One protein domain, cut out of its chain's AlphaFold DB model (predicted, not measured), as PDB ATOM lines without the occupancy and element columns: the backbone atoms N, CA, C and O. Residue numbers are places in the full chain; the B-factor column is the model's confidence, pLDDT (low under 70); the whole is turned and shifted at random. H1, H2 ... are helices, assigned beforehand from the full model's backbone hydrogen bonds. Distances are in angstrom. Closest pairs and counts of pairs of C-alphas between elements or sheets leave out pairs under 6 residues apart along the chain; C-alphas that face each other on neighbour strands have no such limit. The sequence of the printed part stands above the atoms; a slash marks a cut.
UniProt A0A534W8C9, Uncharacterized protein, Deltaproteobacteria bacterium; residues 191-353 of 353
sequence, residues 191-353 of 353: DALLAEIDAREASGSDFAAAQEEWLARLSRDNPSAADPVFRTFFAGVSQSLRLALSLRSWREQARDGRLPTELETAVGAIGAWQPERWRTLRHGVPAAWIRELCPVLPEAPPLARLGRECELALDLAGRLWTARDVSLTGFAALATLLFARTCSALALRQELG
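This is residues 191 to 353 of the 353 residues of an uncharacterized protein of Deltaproteobacteria bacterium (UniProt A0A534W8C9). What is the overall picture? Three long helices, H5, H9 and H10, form an up-and-down bundle, each running against the one before it, with H9 side by side with both others and H6 packed across H5 and H10. H1 and H2 make a V whose H1 tip, residues 191 to 193, packs on the last part of H9, while short helices H3, H4 and H7 gather near the start of H10. What is it made of? The 163 printed residues have ten named helices, H1 to H10 in chain order, and no named strand: the class is all helix. How large is it? It is compact, with a radius of gyration of the C-alphas of 15.6 A, and rounded, spanning 44 by 41 by 26 A.

Where does the first half run? H1 is residues 191 to 203, 18.3 A long from C-alpha 191 at (322.191, 204.050, 227.580), and H2 is residues 207 to 221, 20.5 A. H3 is residues 223 to 226, H4 residues 228 to 237, and H5 residues 240 to 255, 22.0 A. What follows? H6 is residues 264 to 271, H7 residues 275 to 279 and H8 residues 287 to 293. H9 is residues 302 to 322, 30.1 A, and H10 is residues 328 to 352, 36.4 A, ending at C-alpha 352 at (314.149, 193.917, 202.798).

How does the bundle fit together? H5 and H9 touch at a shallow tilt of 29 degrees, opposite ways, with closest C-alphas Arg 251 and Gly 307 at 4.2 A. H9 and H10 form a helical hairpin at 21 degrees, with closest C-alphas Ala 313 and Leu 338 at 5.3 A. What surrounds it? H6 touches H5, closest C-alphas Leu 243 and Ala 266 at 5.9 A, and H10, Ile 270 and Phe 339 at 6.8 A. H1 touches H9 with residues 191 to 193 alone, about perpendicular at 83 degrees, closest C-alphas Leu 193 and Gly 318 at 5.0 A. H2 and H3 only just touch, only at the corner, and H4 and H7 only just touch, each with 3 pairs of C-alphas within 8 A; H8 and H10 are near each other. Are the helix backbones complete? Every O i to N i+4 pair is within hydrogen-bond range in H1, H2 and H5 to H10; H4 has 3 of 6, and H3 is too short for such a pair.

How far does it reach? The two farthest C-alphas, those of Pro 228 and Gly 257, are 44.5 A apart. Is it continuous? The printed part has no cut and no long link. Where is confidence low? Residues 231 to 240, 269 and 271 to 280 are under 70.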
ATOM      1  N   ASP A 191     323.217 203.747 226.569       95.75
ATOM      2  CA  ASP A 191     322.191 204.050 227.580       95.75
ATOM      3  C   ASP A 191     322.149 205.541 227.934       95.75
ATOM      4  O   ASP A 191     321.075 206.119 228.092       95.75
ATOM      5  N   ALA A 192     323.317 206.187 228.001       92.94
ATOM      6  CA  ALA A 192     323.418 207.618 228.262       92.94
ATOM      7  C   ALA A 192     322.810 208.450 227.122       92.94
ATOM      8  O   ALA A 192     322.119 209.434 227.383       92.94
ATOM      9  N   LEU A 193     323.029 208.047 225.865       92.12
ATOM     10  CA  LEU A 193     322.413 208.695 224.708       92.12
ATOM     11  C   LEU A 193     320.890 208.526 224.710       92.12
ATOM     12  O   LEU A 193     320.171 209.493 224.471       92.12
ATOM     13  N   LEU A 194     320.390 207.319 224.985       94.00
ATOM     14  CA  LEU A 194     318.948 207.059 225.024       94.00
ATOM     15  C   LEU A 194     318.264 207.862 226.135       94.00
ATOM     16  O   LEU A 194     317.226 208.468 225.885       94.00
ATOM     17  N   ALA A 195     318.879 207.939 227.318       93.38
ATOM     18  CA  ALA A 195     318.373 208.749 228.421       93.38
ATOM     19  C   ALA A 195     318.335 210.249 228.079       93.38
ATOM     20  O   ALA A 195     317.384 210.936 228.449       93.38
ATOM     21  N   GLU A 196     319.337 210.762 227.354       89.75
ATOM     22  CA  GLU A 196     319.322 212.142 226.857       89.75
ATOM     23  C   GLU A 196     318.162 212.358 225.881       89.75
ATOM     24  O   GLU A 196     317.420 213.327 226.029       89.75
ATOM     25  N   ILE A 197     317.970 211.458 224.910       90.12
ATOM     26  CA  ILE A 197     316.855 211.546 223.959       90.12
ATOM     27  C   ILE A 197     315.520 211.584 224.714       90.12
ATOM     28  O   ILE A 197     314.726 212.496 224.490       90.12
ATOM     29  N   ASP A 198     315.305 210.653 225.646       92.81
ATOM     30  CA  ASP A 198     314.077 210.575 226.445       92.81
ATOM     31  C   ASP A 198     313.826 211.863 227.242       92.81
ATOM     32  O   ASP A 198     312.705 212.373 227.285       92.81
ATOM     33  N   ALA A 199     314.869 212.432 227.854       91.00
ATOM     34  CA  ALA A 199     314.762 213.679 228.604       91.00
ATOM     35  C   ALA A 199     314.400 214.878 227.707       91.00
ATOM     36  O   ALA A 199     313.636 215.762 228.117       91.00
ATOM     37  N   ARG A 200     314.920 214.921 226.474       88.50
ATOM     38  CA  ARG A 200     314.621 215.983 225.499       88.50
ATOM     39  C   ARG A 200     313.209 215.864 224.942       88.50
ATOM     40  O   ARG A 200     312.499 216.867 224.905       88.50
ATOM     41  N   GLU A 201     312.773 214.653 224.602       88.44
ATOM     42  CA  GLU A 201     311.397 214.385 224.166       88.44
ATOM     43  C   GLU A 201     310.388 214.733 225.270       88.44
ATOM     44  O   GLU A 201     309.418 215.446 225.016       88.44
ATOM     45  N   ALA A 202     310.644 214.322 226.517       90.31
ATOM     46  CA  ALA A 202     309.753 214.594 227.646       90.31
ATOM     47  C   ALA A 202     309.640 216.088 227.998       90.31
ATOM     48  O   ALA A 202     308.600 216.535 228.484       90.31
ATOM     49  N   SER A 203     310.701 216.867 227.766       87.94
ATOM     50  CA  SER A 203     310.719 218.314 228.023       87.94
ATOM     51  C   SER A 203     310.223 219.161 226.847       87.94
ATOM     52  O   SER A 203     310.061 220.371 227.009       87.94
ATOM     53  N   GLY A 204     309.970 218.557 225.680       84.12
ATOM     54  CA  GLY A 204     309.633 219.283 224.452       84.12
ATOM     55  C   GLY A 204     310.779 220.159 223.936       84.12
ATOM     56  O   GLY A 204     310.530 221.178 223.293       84.12
ATOM     57  N   SER A 205     312.028 219.802 224.258       81.12
ATOM     58  CA  SER A 205     313.221 220.539 223.836       81.12
ATOM     59  C   SER A 205     313.386 220.487 222.317       81.12
ATOM     60  O   SER A 205     313.209 219.438 221.702       81.12
ATOM     61  N   ASP A 206     313.832 221.594 221.721       80.69
ATOM     62  CA  ASP A 206     314.283 221.588 220.330       80.69
ATOM     63  C   ASP A 206     315.612 220.821 220.222       80.69
ATOM     64  O   ASP A 206     316.593 221.138 220.904       80.69
ATOM     65  N   PHE A 207     315.648 219.800 219.366       78.38
ATOM     66  CA  PHE A 207     316.851 219.017 219.101       78.38
ATOM     67  C   PHE A 207     317.970 219.854 218.468       78.38
ATOM     68  O   PHE A 207     319.139 219.529 218.669       78.38
ATOM     69  N   ALA A 208     317.649 220.949 217.766       78.25
ATOM     70  CA  ALA A 208     318.664 221.878 217.272       78.25
ATOM     71  C   ALA A 208     319.408 222.567 218.432       78.25
ATOM     72  O   ALA A 208     320.637 222.610 218.436       78.25
ATOM     73  N   ALA A 209     318.688 223.009 219.467       80.69
ATOM     74  CA  ALA A 209     319.300 223.588 220.663       80.69
ATOM     75  C   ALA A 209     320.143 222.555 221.435       80.69
ATOM     76  O   ALA A 209     321.266 222.846 221.842       80.69
ATOM     77  N   ALA A 210     319.657 221.314 221.569       81.00
ATOM     78  CA  ALA A 210     320.413 220.234 222.214       81.00
ATOM     79  C   ALA A 210     321.743 219.935 221.495       81.00
ATOM     80  O   ALA A 210     322.757 219.622 222.121       81.00
ATOM     81  N   GLN A 211     321.754 220.065 220.172       79.94
ATOM     82  CA  GLN A 211     322.937 219.882 219.347       79.94
ATOM     83  C   GLN A 211     323.958 221.022 219.516       79.94
ATOM     84  O   GLN A 211     325.162 220.764 219.563       79.94
ATOM     85  N   GLU A 212     323.498 222.266 219.661       82.75
ATOM     86  CA  GLU A 212     324.357 223.409 219.999       82.75
ATOM     87  C   GLU A 212     324.942 223.285 221.414       82.75
ATOM     88  O   GLU A 212     326.137 223.519 221.618       82.75
ATOM     89  N   GLU A 213     324.137 222.852 222.388       86.88
ATOM     90  CA  GLU A 213     324.600 222.558 223.749       86.88
ATOM     91  C   GLU A 213     325.671 221.461 223.753       86.88
ATOM     92  O   GLU A 213     326.697 221.583 224.432       86.88
ATOM     93  N   TRP A 214     325.459 220.398 222.972       85.25
ATOM     94  CA  TRP A 214     326.446 219.342 222.802       85.25
ATOM     95  C   TRP A 214     327.734 219.860 222.163       85.25
ATOM     96  O   TRP A 214     328.805 219.577 222.695       85.25
ATOM     97  N   LEU A 215     327.664 220.674 221.103       81.06
ATOM     98  CA  LEU A 215     328.851 221.297 220.506       81.06
ATOM     99  C   LEU A 215     329.626 222.131 221.531       81.06
ATOM    100  O   LEU A 215     330.856 222.067 221.592       81.06
ATOM    101  N   ALA A 216     328.920 222.925 222.334       86.06
ATOM    102  CA  ALA A 216     329.533 223.756 223.359       86.06
ATOM    103  C   ALA A 216     330.216 222.910 224.446       86.06
ATOM    104  O   ALA A 216     331.305 223.265 224.903       86.06
ATOM    105  N   ARG A 217     329.608 221.779 224.833       87.81
ATOM    106  CA  ARG A 217     330.210 220.794 225.744       87.81
ATOM    107  C   ARG A 217     331.442 220.144 225.121       87.81
ATOM    108  O   ARG A 217     332.505 220.164 225.725       87.81
ATOM    109  N   LEU A 218     331.326 219.646 223.895       83.50
ATOM    110  CA  LEU A 218     332.408 219.001 223.158       83.50
ATOM    111  C   LEU A 218     333.608 219.947 222.994       83.50
ATOM    112  O   LEU A 218     334.735 219.547 223.262       83.50
ATOM    113  N   SER A 219     333.352 221.217 222.655       84.25
ATOM    114  CA  SER A 219     334.373 222.267 222.519       84.25
ATOM    115  C   SER A 219     335.092 222.597 223.826       84.25
ATOM    116  O   SER A 219     336.236 223.043 223.809       84.25
ATOM    117  N   ARG A 220     334.409 222.423 224.960       87.56
ATOM    118  CA  ARG A 220     334.961 222.655 226.296       87.56
ATOM    119  C   ARG A 220     335.771 221.460 226.789       87.56
ATOM    120  O   ARG A 220     336.827 221.654 227.378       87.56
ATOM    121  N   ASP A 221     335.261 220.257 226.547       87.12
ATOM    122  CA  ASP A 221     335.758 219.018 227.147       87.12
ATOM    123  C   ASP A 221     336.783 218.287 226.256       87.12
ATOM    124  O   ASP A 221     337.328 217.265 226.661       87.12
ATOM    125  N   ASN A 222     337.043 218.772 225.036       84.00
ATOM    126  CA  ASN A 222     337.997 218.168 224.104       84.00
ATOM    127  C   ASN A 222     338.953 219.249 223.570       84.00
ATOM    128  O   ASN A 222     338.543 220.065 222.745       84.00
ATOM    129  N   PRO A 223     340.236 219.263 223.978       79.88
ATOM    130  CA  PRO A 223     341.212 220.254 223.509       79.88
ATOM    131  C   PRO A 223     341.366 220.290 221.981       79.88
ATOM    132  O   PRO A 223     341.606 221.345 221.396       79.88
ATOM    133  N   SER A 224     341.177 219.139 221.330       78.94
ATOM    134  CA  SER A 224     341.173 218.965 219.874       78.94
ATOM    135  C   SER A 224     340.091 219.788 219.163       78.94
ATOM    136  O   SER A 224     340.269 220.163 218.007       78.94
ATOM    137  N   ALA A 225     339.000 220.133 219.853       77.12
ATOM    138  CA  ALA A 225     337.905 220.921 219.304       77.12
ATOM    139  C   ALA A 225     338.237 222.411 219.112       77.12
ATOM    140  O   ALA A 225     337.471 223.145 218.478       77.12
ATOM    141  N   ALA A 226     339.383 222.863 219.633       75.25
ATOM    142  CA  ALA A 226     339.927 224.187 219.351       75.25
ATOM    143  C   ALA A 226     340.539 224.295 217.942       75.25
ATOM    144  O   ALA A 226     340.728 225.411 217.452       75.25
ATOM    145  N   ASP A 227     340.834 223.169 217.283       76.38
ATOM    146  CA  ASP A 227     341.328 223.161 215.908       76.38
ATOM    147  C   ASP A 227     340.238 223.692 214.950       76.38
ATOM    148  O   ASP A 227     339.110 223.184 214.954       76.38
ATOM    149  N   PRO A 228     340.519 224.700 214.101       75.31
ATOM    150  CA  PRO A 228     339.555 225.198 213.119       75.31
ATOM    151  C   PRO A 228     338.980 224.104 212.210       75.31
ATOM    152  O   PRO A 228     337.821 224.180 211.798       75.31
ATOM    153  N   VAL A 229     339.769 223.068 211.918       73.69
ATOM    154  CA  VAL A 229     339.357 221.938 211.089       73.69
ATOM    155  C   VAL A 229     338.322 221.068 211.814       73.69
ATOM    156  O   VAL A 229     337.408 220.554 211.168       73.69
ATOM    157  N   PHE A 230     338.362 220.994 213.149       72.62
ATOM    158  CA  PHE A 230     337.356 220.286 213.946       72.62
ATOM    159  C   PHE A 230     335.952 220.870 213.747       72.62
ATOM    160  O   PHE A 230     334.985 220.126 213.624       72.62
ATOM    161  N   ARG A 231     335.809 222.199 213.656       67.62
ATOM    162  CA  ARG A 231     334.493 222.828 213.421       67.62
ATOM    163  C   ARG A 231     333.952 222.550 212.020       67.62
ATOM    164  O   ARG A 231     332.757 222.312 211.862       67.62
ATOM    165  N   THR A 232     334.827 222.533 211.015       64.81
ATOM    166  CA  THR A 232     334.471 222.151 209.638       64.81
ATOM    167  C   THR A 232     334.045 220.684 209.562       64.81
ATOM    168  O   THR A 232     333.086 220.356 208.866       64.81
ATOM    169  N   PHE A 233     334.715 219.812 210.318       64.06
ATOM    170  CA  PHE A 233     334.337 218.412 210.485       64.06
ATOM    171  C   PHE A 233     332.977 218.268 211.190       64.06
ATOM    172  O   PHE A 233     332.089 217.551 210.728       64.06
ATOM    173  N   PHE A 234     332.774 219.029 212.268       62.84
ATOM    174  CA  PHE A 234     331.563 219.016 213.083       62.84
ATOM    175  C   PHE A 234     330.304 219.440 212.321       62.84
ATOM    176  O   PHE A 234     329.230 218.917 212.602       62.84
ATOM    177  N   ALA A 235     330.404 220.342 211.339       57.00
ATOM    178  CA  ALA A 235     329.248 220.776 210.552       57.00
ATOM    179  C   ALA A 235     328.480 219.598 209.908       57.00
ATOM    180  O   ALA A 235     327.255 219.661 209.819       57.00
ATOM    181  N   GLY A 236     329.165 218.501 209.552       56.28
ATOM    182  CA  GLY A 236     328.521 217.264 209.085       56.28
ATOM    183  C   GLY A 236     328.041 216.339 210.217       56.28
ATOM    184  O   GLY A 236     326.968 215.754 210.118       56.28
ATOM    185  N   VAL A 237     328.761 216.273 211.347       57.03
ATOM    186  CA  VAL A 237     328.357 215.504 212.555       57.03
ATOM    187  C   VAL A 237     327.198 216.168 213.307       57.03
ATOM    188  O   VAL A 237     326.557 215.562 214.163       57.03
ATOM    189  N   SER A 238     326.880 217.406 212.955       57.56
ATOM    190  CA  SER A 238     325.746 218.166 213.456       57.56
ATOM    191  C   SER A 238     324.446 217.331 213.365       57.56
ATOM    192  O   SER A 238     323.722 217.212 214.342       57.56
ATOM    193  N   GLN A 239     324.229 216.548 212.305       65.62
ATOM    194  CA  GLN A 239     323.039 215.686 212.186       65.62
ATOM    195  C   GLN A 239     323.033 214.428 213.083       65.62
ATOM    196  O   GLN A 239     322.043 213.700 213.088       65.62
ATOM    197  N   SER A 240     324.090 214.152 213.854       67.44
ATOM    198  CA  SER A 240     324.243 212.910 214.637       67.44
ATOM    199  C   SER A 240     323.096 212.641 215.613       67.44
ATOM    200  O   SER A 240     322.695 211.490 215.761       67.44
ATOM    201  N   LEU A 241     322.518 213.676 216.231       73.81
ATOM    202  CA  LEU A 241     321.384 213.506 217.143       73.81
ATOM    203  C   LEU A 241     320.095 213.140 216.393       73.81
ATOM    204  O   LEU A 241     319.373 212.243 216.817       73.81
ATOM    205  N   ARG A 242     319.829 213.769 215.241       78.31
ATOM    206  CA  ARG A 242     318.680 213.413 214.387       78.31
ATOM    207  C   ARG A 242     318.833 212.020 213.782       78.31
ATOM    208  O   ARG A 242     317.882 211.237 213.756       78.31
ATOM    209  N   LEU A 243     320.052 211.680 213.371       82.69
ATOM    210  CA  LEU A 243     320.406 210.330 212.959       82.69
ATOM    211  C   LEU A 243     320.169 209.334 214.105       82.69
ATOM    212  O   LEU A 243     319.548 208.299 213.883       82.69
ATOM    213  N   ALA A 244     320.574 209.651 215.338       89.31
ATOM    214  CA  ALA A 244     320.331 208.797 216.498       89.31
ATOM    215  C   ALA A 244     318.831 208.576 216.768       89.31
ATOM    216  O   ALA A 244     318.430 207.447 217.040       89.31
ATOM    217  N   LEU A 245     317.975 209.595 216.625       88.44
ATOM    218  CA  LEU A 245     316.516 209.417 216.723       88.44
ATOM    219  C   LEU A 245     315.997 208.413 215.684       88.44
ATOM    220  O   LEU A 245     315.212 207.518 216.003       88.44
ATOM    221  N   SER A 246     316.491 208.524 214.452       88.94
ATOM    222  CA  SER A 246     316.105 207.645 213.343       88.94
ATOM    223  C   SER A 246     316.566 206.214 213.580       88.94
ATOM    224  O   SER A 246     315.767 205.284 213.508       88.94
ATOM    225  N   LEU A 247     317.831 206.028 213.968       93.31
ATOM    226  CA  LEU A 247     318.396 204.723 214.306       93.31
ATOM    227  C   LEU A 247     317.666 204.078 215.492       93.31
ATOM    228  O   LEU A 247     317.408 202.876 215.469       93.31
ATOM    229  N   ARG A 248     317.279 204.864 216.508       94.81
ATOM    230  CA  ARG A 248     316.449 204.389 217.625       94.81
ATOM    231  C   ARG A 248     315.097 203.900 217.121       94.81
ATOM    232  O   ARG A 248     314.713 202.773 217.423       94.81
ATOM    233  N   SER A 249     314.401 204.714 216.331       93.75
ATOM    234  CA  SER A 249     313.109 204.354 215.743       93.75
ATOM    235  C   SER A 249     313.207 203.083 214.895       93.75
ATOM    236  O   SER A 249     312.374 202.184 215.015       93.75
ATOM    237  N   TRP A 250     314.255 202.964 214.080       94.88
ATOM    238  CA  TRP A 250     314.489 201.794 213.241       94.88
ATOM    239  C   TRP A 250     314.763 200.538 214.065       94.88
ATOM    240  O   TRP A 250     314.201 199.483 213.771       94.88
ATOM    241  N   ARG A 251     315.578 200.654 215.120       96.25
ATOM    242  CA  ARG A 251     315.858 199.560 216.053       96.25
ATOM    243  C   ARG A 251     314.581 199.035 216.699       96.25
ATOM    244  O   ARG A 251     314.384 197.823 216.717       96.25
ATOM    245  N   GLU A 252     313.724 199.914 217.221       96.44
ATOM    246  CA  GLU A 252     312.481 199.479 217.872       96.44
ATOM    247  C   GLU A 252     311.497 198.867 216.871       96.44
ATOM    248  O   GLU A 252     310.939 197.806 217.134       96.44
ATOM    249  N   GLN A 253     311.355 199.446 215.674       96.31
ATOM    250  CA  GLN A 253     310.527 198.845 214.624       96.31
ATOM    251  C   GLN A 253     311.025 197.446 214.243       96.31
ATOM    252  O   GLN A 253     310.227 196.513 214.176       96.31
ATOM    253  N   ALA A 254     312.337 197.272 214.071       95.88
ATOM    254  CA  ALA A 254     312.927 195.976 213.759       95.88
ATOM    255  C   ALA A 254     312.718 194.946 214.886       95.88
ATOM    256  O   ALA A 254     312.441 193.779 214.602       95.88
ATOM    257  N   ARG A 255     312.797 195.370 216.158       95.50
ATOM    258  CA  ARG A 255     312.484 194.531 217.331       95.50
ATOM    259  C   ARG A 255     311.012 194.117 217.374       95.50
ATOM    260  O   ARG A 255     310.726 192.971 217.707       95.50
ATOM    261  N   ASP A 256     310.112 194.997 216.946       96.25
ATOM    262  CA  ASP A 256     308.683 194.707 216.775       96.25
ATOM    263  C   ASP A 256     308.375 193.850 215.529       96.25
ATOM    264  O   ASP A 256     307.209 193.599 215.218       96.25
ATOM    265  N   GLY A 257     309.393 193.426 214.770       95.19
ATOM    266  CA  GLY A 257     309.220 192.658 213.536       95.19
ATOM    267  C   GLY A 257     308.712 193.485 212.352       95.19
ATOM    268  O   GLY A 257     308.167 192.926 211.403       95.19
ATOM    269  N   ARG A 258     308.871 194.813 212.395       95.25
ATOM    270  CA  ARG A 258     308.437 195.752 211.353       95.25
ATOM    271  C   ARG A 258     309.628 196.369 210.628       95.25
ATOM    272  O   ARG A 258     310.668 196.648 211.219       95.25
ATOM    273  N   LEU A 259     309.450 196.626 209.336       91.88
ATOM    274  CA  LEU A 259     310.427 197.362 208.540       91.88
ATOM    275  C   LEU A 259     310.254 198.869 208.753       91.88
ATOM    276  O   LEU A 259     309.132 199.361 208.617       91.88
ATOM    277  N   PRO A 260     311.338 199.606 209.046       89.44
ATOM    278  CA  PRO A 260     311.295 201.061 209.139       89.44
ATOM    279  C   PRO A 260     310.730 201.715 207.874       89.44
ATOM    280  O   PRO A 260     311.072 201.298 206.775       89.44
ATOM    281  N   THR A 261     309.880 202.733 207.977       82.81
ATOM    282  CA  THR A 261     309.302 203.395 206.783       82.81
ATOM    283  C   THR A 261     309.836 204.799 206.529       82.81
ATOM    284  O   THR A 261     309.771 205.278 205.402       82.81
ATOM    285  N   GLU A 262     310.338 205.472 207.564       82.31
ATOM    286  CA  GLU A 262     310.956 206.793 207.446       82.31
ATOM    287  C   GLU A 262     312.422 206.608 207.047       82.31
ATOM    288  O   GLU A 262     313.174 205.929 207.748       82.31
ATOM    289  N   LEU A 263     312.783 207.123 205.868       78.44
ATOM    290  CA  LEU A 263     314.124 206.998 205.289       78.44
ATOM    291  C   LEU A 263     314.840 208.343 205.176       78.44
ATOM    292  O   LEU A 263     316.067 208.355 205.183       78.44
ATOM    293  N   GLU A 264     314.089 209.443 205.080       75.69
ATOM    294  CA  GLU A 264     314.586 210.790 204.783       75.69
ATOM    295  C   GLU A 264     315.726 211.182 205.721       75.69
ATOM    296  O   GLU A 264     316.792 211.584 205.266       75.69
ATOM    297  N   THR A 265     315.566 210.969 207.025       73.00
ATOM    298  CA  THR A 265     316.579 211.389 207.993       73.00
ATOM    299  C   THR A 265     317.863 210.555 207.904       73.00
ATOM    300  O   THR A 265     318.962 211.104 207.984       73.00
ATOM    301  N   ALA A 266     317.764 209.236 207.706       73.25
ATOM    302  CA  ALA A 266     318.937 208.364 207.566       73.25
ATOM    303  C   ALA A 266     319.673 208.597 206.233       73.25
ATOM    304  O   ALA A 266     320.902 208.643 206.195       73.25
ATOM    305  N   VAL A 267     318.912 208.783 205.154       74.19
ATOM    306  CA  VAL A 267     319.395 209.110 203.806       74.19
ATOM    307  C   VAL A 267     320.061 210.491 203.806       74.19
ATOM    308  O   VAL A 267     321.216 210.621 203.402       74.19
ATOM    309  N   GLY A 268     319.391 211.503 204.354       70.94
ATOM    310  CA  GLY A 268     319.912 212.862 204.484       70.94
ATOM    311  C   GLY A 268     321.147 212.943 205.382       70.94
ATOM    312  O   GLY A 268     322.071 213.693 205.084       70.94
ATOM    313  N   ALA A 269     321.232 212.132 206.443       68.69
ATOM    314  CA  ALA A 269     322.429 212.056 207.281       68.69
ATOM    315  C   ALA A 269     323.639 211.462 206.539       68.69
ATOM    316  O   ALA A 269     324.756 211.943 206.729       68.69
ATOM    317  N   ILE A 270     323.432 210.453 205.683       72.00
ATOM    318  CA  ILE A 270     324.482 209.915 204.803       72.00
ATOM    319  C   ILE A 270     324.900 210.971 203.768       72.00
ATOM    320  O   ILE A 270     326.091 211.111 203.509       72.00
ATOM    321  N   GLY A 271     323.961 211.754 203.227       66.06
ATOM    322  CA  GLY A 271     324.258 212.828 202.268       66.06
ATOM    323  C   GLY A 271     324.961 214.047 202.832       66.06
ATOM    324  O   GLY A 271     325.835 214.622 202.191       66.06
ATOM    325  N   ALA A 272     324.613 214.434 204.056       64.94
ATOM    326  CA  ALA A 272     325.280 215.516 204.771       64.94
ATOM    327  C   ALA A 272     326.704 215.133 205.212       64.94
ATOM    328  O   ALA A 272     327.492 215.991 205.624       64.94
ATOM    329  N   TRP A 273     327.037 213.845 205.140       66.75
ATOM    330  CA  TRP A 273     328.366 213.338 205.407       66.75
ATOM    331  C   TRP A 273     329.292 213.703 204.244       66.75
ATOM    332  O   TRP A 273     329.054 213.315 203.106       66.75
ATOM    333  N   GLN A 274     330.374 214.441 204.515       62.50
ATOM    334  CA  GLN A 274     331.306 214.915 203.478       62.50
ATOM    335  C   GLN A 274     332.690 214.256 203.614       62.50
ATOM    336  O   GLN A 274     333.621 214.892 204.121       62.50
ATOM    337  N   PRO A 275     332.852 212.985 203.184       56.78
ATOM    338  CA  PRO A 275     334.106 212.245 203.285       56.78
ATOM    339  C   PRO A 275     335.347 212.977 202.746       56.78
ATOM    340  O   PRO A 275     336.417 212.804 203.322       56.78
ATOM    341  N   GLU A 276     335.249 213.838 201.720       58.28
ATOM    342  CA  GLU A 276     336.394 214.607 201.188       58.28
ATOM    343  C   GLU A 276     336.985 215.568 202.207       58.28
ATOM    344  O   GLU A 276     338.201 215.598 202.415       58.28
ATOM    345  N   ARG A 277     336.119 216.328 202.886       60.19
ATOM    346  CA  ARG A 277     336.543 217.258 203.941       60.19
ATOM    347  C   ARG A 277     337.201 216.522 205.101       60.19
ATOM    348  O   ARG A 277     337.907 217.133 205.896       60.19
ATOM    349  N   TRP A 278     336.919 215.230 205.223       65.00
ATOM    350  CA  TRP A 278     337.296 214.403 206.356       65.00
ATOM    351  C   TRP A 278     338.491 213.512 206.051       65.00
ATOM    352  O   TRP A 278     339.203 213.129 206.972       65.00
ATOM    353  N   ARG A 279     338.757 213.208 204.774       65.69
ATOM    354  CA  ARG A 279     339.887 212.386 204.323       65.69
ATOM    355  C   ARG A 279     341.222 212.906 204.855       65.69
ATOM    356  O   ARG A 279     342.091 212.106 205.175       65.69
ATOM    357  N   THR A 280     341.373 214.223 204.990       69.06
ATOM    358  CA  THR A 280     342.577 214.869 205.540       69.06
ATOM    359  C   THR A 280     342.731 214.719 207.055       69.06
ATOM    360  O   THR A 280     343.825 214.923 207.565       69.06
ATOM    361  N   LEU A 281     341.654 214.363 207.759       72.06
ATOM    362  CA  LEU A 281     341.604 214.165 209.211       72.06
ATOM    363  C   LEU A 281     341.611 212.690 209.610       72.06
ATOM    364  O   LEU A 281     341.739 212.364 210.791       72.06
ATOM    365  N   ARG A 282     341.413 211.790 208.643       76.44
ATOM    366  CA  ARG A 282     341.464 210.357 208.899       76.44
ATOM    367  C   ARG A 282     342.908 209.945 209.121       76.44
ATOM    368  O   ARG A 282     343.789 210.229 208.315       76.44
ATOM    369  N   HIS A 283     343.105 209.194 210.189       84.56
ATOM    370  CA  HIS A 283     344.322 208.453 210.464       84.56
ATOM    371  C   HIS A 283     343.956 207.021 210.852       84.56
ATOM    372  O   HIS A 283     342.785 206.704 211.084       84.56
ATOM    373  N   GLY A 284     344.954 206.143 210.901       88.38
ATOM    374  CA  GLY A 284     344.740 204.782 211.354       88.38
ATOM    375  C   GLY A 284     344.458 204.735 212.855       88.38
ATOM    376  O   GLY A 284     345.109 205.435 213.632       88.38
ATOM    377  N   VAL A 285     343.528 203.877 213.272       90.19
ATOM    378  CA  VAL A 285     343.260 203.590 214.697       90.19
ATOM    379  C   VAL A 285     343.829 202.240 215.101       90.19
ATOM    380  O   VAL A 285     343.878 201.363 214.248       90.19
ATOM    381  N   PRO A 286     344.199 202.008 216.370       89.75
ATOM    382  CA  PRO A 286     344.703 200.714 216.819       89.75
ATOM    383  C   PRO A 286     343.772 199.550 216.452       89.75
ATOM    384  O   PRO A 286     342.556 199.660 216.602       89.75
ATOM    385  N   ALA A 287     344.323 198.393 216.072       89.62
ATOM    386  CA  ALA A 287     343.532 197.186 215.759       89.62
ATOM    387  C   ALA A 287     342.546 196.770 216.875       89.62
ATOM    388  O   ALA A 287     341.501 196.171 216.613       89.62
ATOM    389  N   ALA A 288     342.868 197.108 218.128       90.62
ATOM    390  CA  ALA A 288     341.995 196.894 219.279       90.62
ATOM    391  C   ALA A 288     340.668 197.670 219.179       90.62
ATOM    392  O   ALA A 288     339.642 197.150 219.608       90.62
ATOM    393  N   TRP A 289     340.660 198.862 218.568       92.75
ATOM    394  CA  TRP A 289     339.428 199.618 218.327       92.75
ATOM    395  C   TRP A 289     338.510 198.869 217.364       92.75
ATOM    396  O   TRP A 289     337.331 198.701 217.650       92.75
ATOM    397  N   ILE A 290     339.048 198.364 216.248       93.31
ATOM    398  CA  ILE A 290     338.260 197.598 215.271       93.31
ATOM    399  C   ILE A 290     337.756 196.287 215.882       93.31
ATOM    400  O   ILE A 290     336.626 195.888 215.615       93.31
ATOM    401  N   ARG A 291     338.536 195.652 216.765       92.25
ATOM    402  CA  ARG A 291     338.082 194.484 217.532       92.25
ATOM    403  C   ARG A 291     336.843 194.773 218.375       92.25
ATOM    404  O   ARG A 291     335.928 193.957 218.392       92.25
ATOM    405  N   GLU A 292     336.819 195.913 219.058       93.38
ATOM    406  CA  GLU A 292     335.692 196.293 219.913       93.38
ATOM    407  C   GLU A 292     334.485 196.799 219.108       93.38
ATOM    408  O   GLU A 292     333.354 196.424 219.401       93.38
ATOM    409  N   LEU A 293     334.711 197.620 218.078       94.19
ATOM    410  CA  LEU A 293     333.648 198.295 217.319       94.19
ATOM    411  C   LEU A 293     333.067 197.444 216.173       94.19
ATOM    412  O   LEU A 293     331.960 197.702 215.683       94.19
ATOM    413  N   CYS A 294     333.790 196.409 215.749       94.69
ATOM    414  CA  CYS A 294     333.379 195.474 214.702       94.69
ATOM    415  C   CYS A 294     333.485 194.008 215.167       94.69
ATOM    416  O   CYS A 294     334.200 193.215 214.543       94.69
ATOM    417  N   PRO A 295     332.791 193.628 216.259       92.62
ATOM    418  CA  PRO A 295     332.919 192.303 216.855       92.62
ATOM    419  C   PRO A 295     332.314 191.212 215.963       92.62
ATOM    420  O   PRO A 295     331.507 191.485 215.068       92.62
ATOM    421  N   VAL A 296     332.664 189.952 216.236       90.50
ATOM    422  CA  VAL A 296     331.917 188.803 215.705       90.50
ATOM    423  C   VAL A 296     330.562 188.753 216.384       90.50
ATOM    424  O   VAL A 296     330.465 188.790 217.611       90.50
ATOM    425  N   LEU A 297     329.517 188.642 215.577       88.94
ATOM    426  CA  LEU A 297     328.149 188.599 216.055       88.94
ATOM    427  C   LEU A 297     327.474 187.307 215.576       88.94
ATOM    428  O   LEU A 297     327.745 186.865 214.459       88.94
ATOM    429  N   PRO A 298     326.588 186.696 216.384       87.19
ATOM    430  CA  PRO A 298     325.854 185.504 215.970       87.19
ATOM    431  C   PRO A 298     325.016 185.774 214.722       87.19
ATOM    432  O   PRO A 298     324.434 186.856 214.602       87.19
ATOM    433  N   GLU A 299     324.877 184.788 213.839       87.56
ATOM    434  CA  GLU A 299     323.925 184.895 212.734       87.56
ATOM    435  C   GLU A 299     322.520 185.202 213.263       87.56
ATOM    436  O   GLU A 299     322.093 184.710 214.311       87.56
ATOM    437  N   ALA A 300     321.810 186.072 212.554       89.88
ATOM    438  CA  ALA A 300     320.487 186.522 212.941       89.88
ATOM    439  C   ALA A 300     319.610 186.693 211.698       89.88
ATOM    440  O   ALA A 300     320.129 187.049 210.634       89.88
ATOM    441  N   PRO A 301     318.284 186.503 211.825       93.44
ATOM    442  CA  PRO A 301     317.350 186.861 210.768       93.44
ATOM    443  C   PRO A 301     317.532 188.325 210.336       93.44
ATOM    444  O   PRO A 301     317.897 189.160 211.172       93.44
ATOM    445  N   PRO A 302     317.237 188.682 209.073       93.88
ATOM    446  CA  PRO A 302     317.570 190.004 208.544       93.88
ATOM    447  C   PRO A 302     317.022 191.193 209.347       93.88
ATOM    448  O   PRO A 302     317.743 192.166 209.542       93.88
ATOM    449  N   LEU A 303     315.799 191.105 209.884       94.81
ATOM    450  CA  LEU A 303     315.234 192.155 210.745       94.81
ATOM    451  C   LEU A 303     315.983 192.294 212.074       94.81
ATOM    452  O   LEU A 303     316.320 193.401 212.484       94.81
ATOM    453  N   ALA A 304     316.313 191.179 212.725       95.19
ATOM    454  CA  ALA A 304     317.107 191.209 213.951       95.19
ATOM    455  C   ALA A 304     318.518 191.768 213.691       95.19
ATOM    456  O   ALA A 304     319.056 192.503 214.519       95.19
ATOM    457  N   ARG A 305     319.098 191.471 212.519       94.75
ATOM    458  CA  ARG A 305     320.365 192.062 212.072       94.75
ATOM    459  C   ARG A 305     320.242 193.571 211.842       94.75
ATOM    460  O   ARG A 305     321.119 194.298 212.287       94.75
ATOM    461  N   LEU A 306     319.152 194.050 211.236       95.56
ATOM    462  CA  LEU A 306     318.891 195.486 211.079       95.56
ATOM    463  C   LEU A 306     318.832 196.194 212.438       95.56
ATOM    464  O   LEU A 306     319.528 197.184 212.640       95.56
ATOM    465  N   GLY A 307     318.073 195.647 213.393       96.00
ATOM    466  CA  GLY A 307     318.008 196.198 214.749       96.00
ATOM    467  C   GLY A 307     319.379 196.253 215.433       96.00
ATOM    468  O   GLY A 307     319.696 197.235 216.100       96.00
ATOM    469  N   ARG A 308     320.220 195.237 215.216       95.56
ATOM    470  CA  ARG A 308     321.589 195.189 215.745       95.56
ATOM    471  C   ARG A 308     322.516 196.222 215.107       95.56
ATOM    472  O   ARG A 308     323.267 196.869 215.825       95.56
ATOM    473  N   GLU A 309     322.459 196.400 213.789       94.31
ATOM    474  CA  GLU A 309     323.233 197.439 213.095       94.31
ATOM    475  C   GLU A 309     322.866 198.833 213.619       94.31
ATOM    476  O   GLU A 309     323.750 199.638 213.911       94.31
ATOM    477  N   CYS A 310     321.571 199.090 213.839       95.38
ATOM    478  CA  CYS A 310     321.108 200.325 214.467       95.38
ATOM    479  C   CYS A 310     321.610 200.474 215.911       95.38
ATOM    480  O   CYS A 310     321.991 201.567 216.310       95.38
ATOM    481  N   GLU A 311     321.642 199.398 216.700       96.19
ATOM    482  CA  GLU A 311     322.156 199.420 218.075       96.19
ATOM    483  C   GLU A 311     323.655 199.745 218.142       96.19
ATOM    484  O   GLU A 311     324.060 200.598 218.928       96.19
ATOM    485  N   LEU A 312     324.465 199.137 217.270       95.44
ATOM    486  CA  LEU A 312     325.900 199.425 217.164       95.44
ATOM    487  C   LEU A 312     326.162 200.857 216.679       95.44
ATOM    488  O   LEU A 312     327.059 201.531 217.185       95.44
ATOM    489  N   ALA A 313     325.365 201.344 215.725       93.81
ATOM    490  CA  ALA A 313     325.420 202.733 215.283       93.81
ATOM    491  C   ALA A 313     325.055 203.705 216.420       93.81
ATOM    492  O   ALA A 313     325.737 204.708 216.623       93.81
ATOM    493  N   LEU A 314     324.025 203.398 217.211       95.25
ATOM    494  CA  LEU A 314     323.646 204.205 218.371       95.25
ATOM    495  C   LEU A 314     324.728 204.224 219.455       95.25
ATOM    496  O   LEU A 314     324.932 205.268 220.066       95.25
ATOM    497  N   ASP A 315     325.440 203.118 219.686       95.69
ATOM    498  CA  ASP A 315     326.569 203.117 220.625       95.69
ATOM    499  C   ASP A 315     327.695 204.045 220.145       95.69
ATOM    500  O   ASP A 315     328.195 204.857 220.921       95.69
ATOM    501  N   LEU A 316     328.038 204.017 218.851       93.81
ATOM    502  CA  LEU A 316     329.004 204.952 218.255       93.81
ATOM    503  C   LEU A 316     328.550 206.412 218.394       93.81
ATOM    504  O   LEU A 316     329.345 207.273 218.779       93.81
ATOM    505  N   ALA A 317     327.268 206.692 218.139       91.25
ATOM    506  CA  ALA A 317     326.686 208.010 218.370       91.25
ATOM    507  C   ALA A 317     326.771 208.410 219.852       91.25
ATOM    508  O   ALA A 317     327.114 209.549 220.159       91.25
ATOM    509  N   GLY A 318     326.541 207.478 220.779       92.12
ATOM    510  CA  GLY A 318     326.644 207.717 222.216       92.12
ATOM    511  C   GLY A 318     328.073 208.015 222.656       92.12
ATOM    512  O   GLY A 318     328.301 208.949 223.431       92.12
ATOM    513  N   ARG A 319     329.055 207.283 222.116       92.62
ATOM    514  CA  ARG A 319     330.488 207.527 222.347       92.62
ATOM    515  C   ARG A 319     330.890 208.924 221.885       92.62
ATOM    516  O   ARG A 319     331.569 209.628 222.622       92.62
ATOM    517  N   LEU A 320     330.424 209.357 220.710       88.62
ATOM    518  CA  LEU A 320     330.625 210.727 220.214       88.62
ATOM    519  C   LEU A 320     329.911 211.768 221.093       88.62
ATOM    520  O   LEU A 320     330.471 212.819 221.403       88.62
ATOM    521  N   TRP A 321     328.687 211.471 221.526       87.12
ATOM    522  CA  TRP A 321     327.852 212.379 222.316       87.12
ATOM    523  C   TRP A 321     328.420 212.669 223.712       87.12
ATOM    524  O   TRP A 321     328.295 213.779 224.249       87.12
ATOM    525  N   THR A 322     329.048 211.654 224.302       87.81
ATOM    526  CA  THR A 322     329.605 211.671 225.661       87.81
ATOM    527  C   THR A 322     331.127 211.838 225.691       87.81
ATOM    528  O   THR A 322     331.706 211.883 226.776       87.81
ATOM    529  N   ALA A 323     331.762 211.978 224.521       86.12
ATOM    530  CA  ALA A 323     333.204 212.110 224.350       86.12
ATOM    531  C   ALA A 323     333.812 213.239 225.200       86.12
ATOM    532  O   ALA A 323     333.378 214.396 225.147       86.12
ATOM    533  N   ARG A 324     334.872 212.896 225.936       87.12
ATOM    534  CA  ARG A 324     335.739 213.816 226.683       87.12
ATOM    535  C   ARG A 324     337.189 213.434 226.447       87.12
ATOM    536  O   ARG A 324     337.484 212.242 226.362       87.12
ATOM    537  N   ASP A 325     338.063 214.432 226.345       85.12
ATOM    538  CA  ASP A 325     339.497 214.254 226.090       85.12
ATOM    539  C   ASP A 325     339.813 213.369 224.861       85.12
ATOM    540  O   ASP A 325     340.864 212.733 224.780       85.12
ATOM    541  N   VAL A 326     338.905 213.326 223.879       85.12
ATOM    542  CA  VAL A 326     339.067 212.551 222.645       85.12
ATOM    543  C   VAL A 326     339.873 213.363 221.640       85.12
ATOM    544  O   VAL A 326     339.616 214.549 221.397       85.12
ATOM    545  N   SER A 327     340.865 212.732 221.019       85.38
ATOM    546  CA  SER A 327     341.648 213.385 219.973       85.38
ATOM    547  C   SER A 327     340.830 213.596 218.701       85.38
ATOM    548  O   SER A 327     339.818 212.935 218.468       85.38
ATOM    549  N   LEU A 328     341.292 214.503 217.839       83.38
ATOM    550  CA  LEU A 328     340.671 214.729 216.533       83.38
ATOM    551  C   LEU A 328     340.613 213.425 215.718       83.38
ATOM    552  O   LEU A 328     339.567 213.096 215.164       83.38
ATOM    553  N   THR A 329     341.697 212.644 215.740       84.50
ATOM    554  CA  THR A 329     341.778 211.315 215.124       84.50
ATOM    555  C   THR A 329     340.738 210.345 215.683       84.50
ATOM    556  O   THR A 329     340.009 209.714 214.917       84.50
ATOM    557  N   GLY A 330     340.649 210.220 217.012       87.50
ATOM    558  CA  GLY A 330     339.700 209.309 217.654       87.50
ATOM    559  C   GLY A 330     338.249 209.677 217.339       87.50
ATOM    560  O   GLY A 330     337.438 208.813 216.999       87.50
ATOM    561  N   PHE A 331     337.939 210.973 217.360       85.94
ATOM    562  CA  PHE A 331     336.622 211.494 217.005       85.94
ATOM    563  C   PHE A 331     336.287 211.227 215.529       85.94
ATOM    564  O   PHE A 331     335.206 210.724 215.217       85.94
ATOM    565  N   ALA A 332     337.235 211.485 214.621       84.81
ATOM    566  CA  ALA A 332     337.064 211.237 213.194       84.81
ATOM    567  C   ALA A 332     336.847 209.750 212.877       84.81
ATOM    568  O   ALA A 332     336.019 209.414 212.027       84.81
ATOM    569  N   ALA A 333     337.535 208.853 213.584       88.31
ATOM    570  CA  ALA A 333     337.368 207.414 213.426       88.31
ATOM    571  C   ALA A 333     335.994 206.916 213.899       88.31
ATOM    572  O   ALA A 333     335.345 206.153 213.184       88.31
ATOM    573  N   LEU A 334     335.518 207.379 215.062       89.75
ATOM    574  CA  LEU A 334     334.186 207.028 215.573       89.75
ATOM    575  C   LEU A 334     333.079 207.510 214.643       89.75
ATOM    576  O   LEU A 334     332.162 206.751 214.333       89.75
ATOM    577  N   ALA A 335     333.189 208.746 214.154       86.69
ATOM    578  CA  ALA A 335     332.274 209.256 213.150       86.69
ATOM    579  C   ALA A 335     332.324 208.366 211.897       86.69
ATOM    580  O   ALA A 335     331.291 207.873 211.457       86.69
ATOM    581  N   THR A 336     333.510 208.091 211.351       86.38
ATOM    582  CA  THR A 336     333.670 207.258 210.143       86.38
ATOM    583  C   THR A 336     332.985 205.891 210.287       86.38
ATOM    584  O   THR A 336     332.305 205.440 209.365       86.38
ATOM    585  N   LEU A 337     333.076 205.253 211.457       90.62
ATOM    586  CA  LEU A 337     332.369 203.998 211.729       90.62
ATOM    587  C   LEU A 337     330.856 204.178 211.924       90.62
ATOM    588  O   LEU A 337     330.099 203.301 211.511       90.62
ATOM    589  N   LEU A 338     330.395 205.294 212.502       90.31
ATOM    590  CA  LEU A 338     328.964 205.617 212.591       90.31
ATOM    591  C   LEU A 338     328.345 205.714 211.191       90.31
ATOM    592  O   LEU A 338     327.296 205.120 210.936       90.31
ATOM    593  N   PHE A 339     329.020 206.394 210.265       86.94
ATOM    594  CA  PHE A 339     328.617 206.427 208.860       86.94
ATOM    595  C   PHE A 339     328.597 205.041 208.245       86.94
ATOM    596  O   PHE A 339     327.579 204.630 207.696       86.94
ATOM    597  N   ALA A 340     329.678 204.279 208.416       89.81
ATOM    598  CA  ALA A 340     329.770 202.942 207.858       89.81
ATOM    599  C   ALA A 340     328.634 202.023 208.352       89.81
ATOM    600  O   ALA A 340     328.047 201.281 207.558       89.81
ATOM    601  N   ARG A 341     328.269 202.099 209.639       92.75
ATOM    602  CA  ARG A 341     327.133 201.356 210.212       92.75
ATOM    603  C   ARG A 341     325.788 201.855 209.693       92.75
ATOM    604  O   ARG A 341     324.919 201.042 209.392       92.75
ATOM    605  N   THR A 342     325.633 203.162 209.510       89.81
ATOM    606  CA  THR A 342     324.412 203.751 208.939       89.81
ATOM    607  C   THR A 342     324.214 203.315 207.486       89.81
ATOM    608  O   THR A 342     323.118 202.897 207.116       89.81
ATOM    609  N   CYS A 343     325.280 203.297 206.678       89.31
ATOM    610  CA  CYS A 343     325.247 202.749 205.323       89.31
ATOM    611  C   CYS A 343     324.894 201.254 205.314       89.31
ATOM    612  O   CYS A 343     324.073 200.832 204.502       89.31
ATOM    613  N   SER A 344     325.460 200.458 206.235       92.56
ATOM    614  CA  SER A 344     325.125 199.029 206.386       92.56
ATOM    615  C   SER A 344     323.639 198.824 206.705       92.56
ATOM    616  O   SER A 344     322.954 198.047 206.035       92.56
ATOM    617  N   ALA A 345     323.114 199.571 207.683       93.31
ATOM    618  CA  ALA A 345     321.707 199.529 208.067       93.31
ATOM    619  C   ALA A 345     320.783 199.932 206.908       93.31
ATOM    620  O   ALA A 345     319.804 199.235 206.641       93.31
ATOM    621  N   LEU A 346     321.103 201.009 206.179       91.12
ATOM    622  CA  LEU A 346     320.306 201.452 205.035       91.12
ATOM    623  C   LEU A 346     320.346 200.436 203.879       91.12
ATOM    624  O   LEU A 346     319.301 200.152 203.297       91.12
ATOM    625  N   ALA A 347     321.504 199.835 203.581       92.31
ATOM    626  CA  ALA A 347     321.625 198.798 202.553       92.31
ATOM    627  C   ALA A 347     320.749 197.582 202.881       92.31
ATOM    628  O   ALA A 347     319.988 197.107 202.039       92.31
ATOM    629  N   LEU A 348     320.819 197.111 204.130       94.38
ATOM    630  CA  LEU A 348     319.999 196.002 204.603       94.38
ATOM    631  C   LEU A 348     318.512 196.359 204.579       94.38
ATOM    632  O   LEU A 348     317.692 195.555 204.149       94.38
ATOM    633  N   ARG A 349     318.158 197.574 205.006       92.75
ATOM    634  CA  ARG A 349     316.781 198.056 204.950       92.75
ATOM    635  C   ARG A 349     316.244 198.040 203.519       92.75
ATOM    636  O   ARG A 349     315.113 197.616 203.319       92.75
ATOM    637  N   GLN A 350     317.019 198.491 202.539       89.44
ATOM    638  CA  GLN A 350     316.589 198.550 201.138       89.44
ATOM    639  C   GLN A 350     316.293 197.172 200.546       89.44
ATOM    640  O   GLN A 350     315.276 197.002 199.878       89.44
ATOM    641  N   GLU A 351     317.142 196.186 200.826       91.12
ATOM    642  CA  GLU A 351     316.959 194.817 200.333       91.12
ATOM    643  C   GLU A 351     315.742 194.117 200.947       91.12
ATOM    644  O   GLU A 351     315.160 193.244 200.315       91.12
ATOM    645  N   LEU A 352     315.325 194.505 202.155       90.25
ATOM    646  CA  LEU A 352     314.149 193.917 202.798       90.25
ATOM    647  C   LEU A 352     312.807 194.465 202.287       90.25
ATOM    648  O   LEU A 352     311.777 193.857 202.576       90.25
ATOM    649  N   GLY A 353     312.817 195.552 201.502       83.75
ATOM    650  CA  GLY A 353     311.604 196.188 200.954       83.75
ATOM    651  C   GLY A 353     310.879 197.103 201.928       83.75
ATOM    652  O   GLY A 353     310.078 197.938 201.472       83.75
TER     653      GLY A 353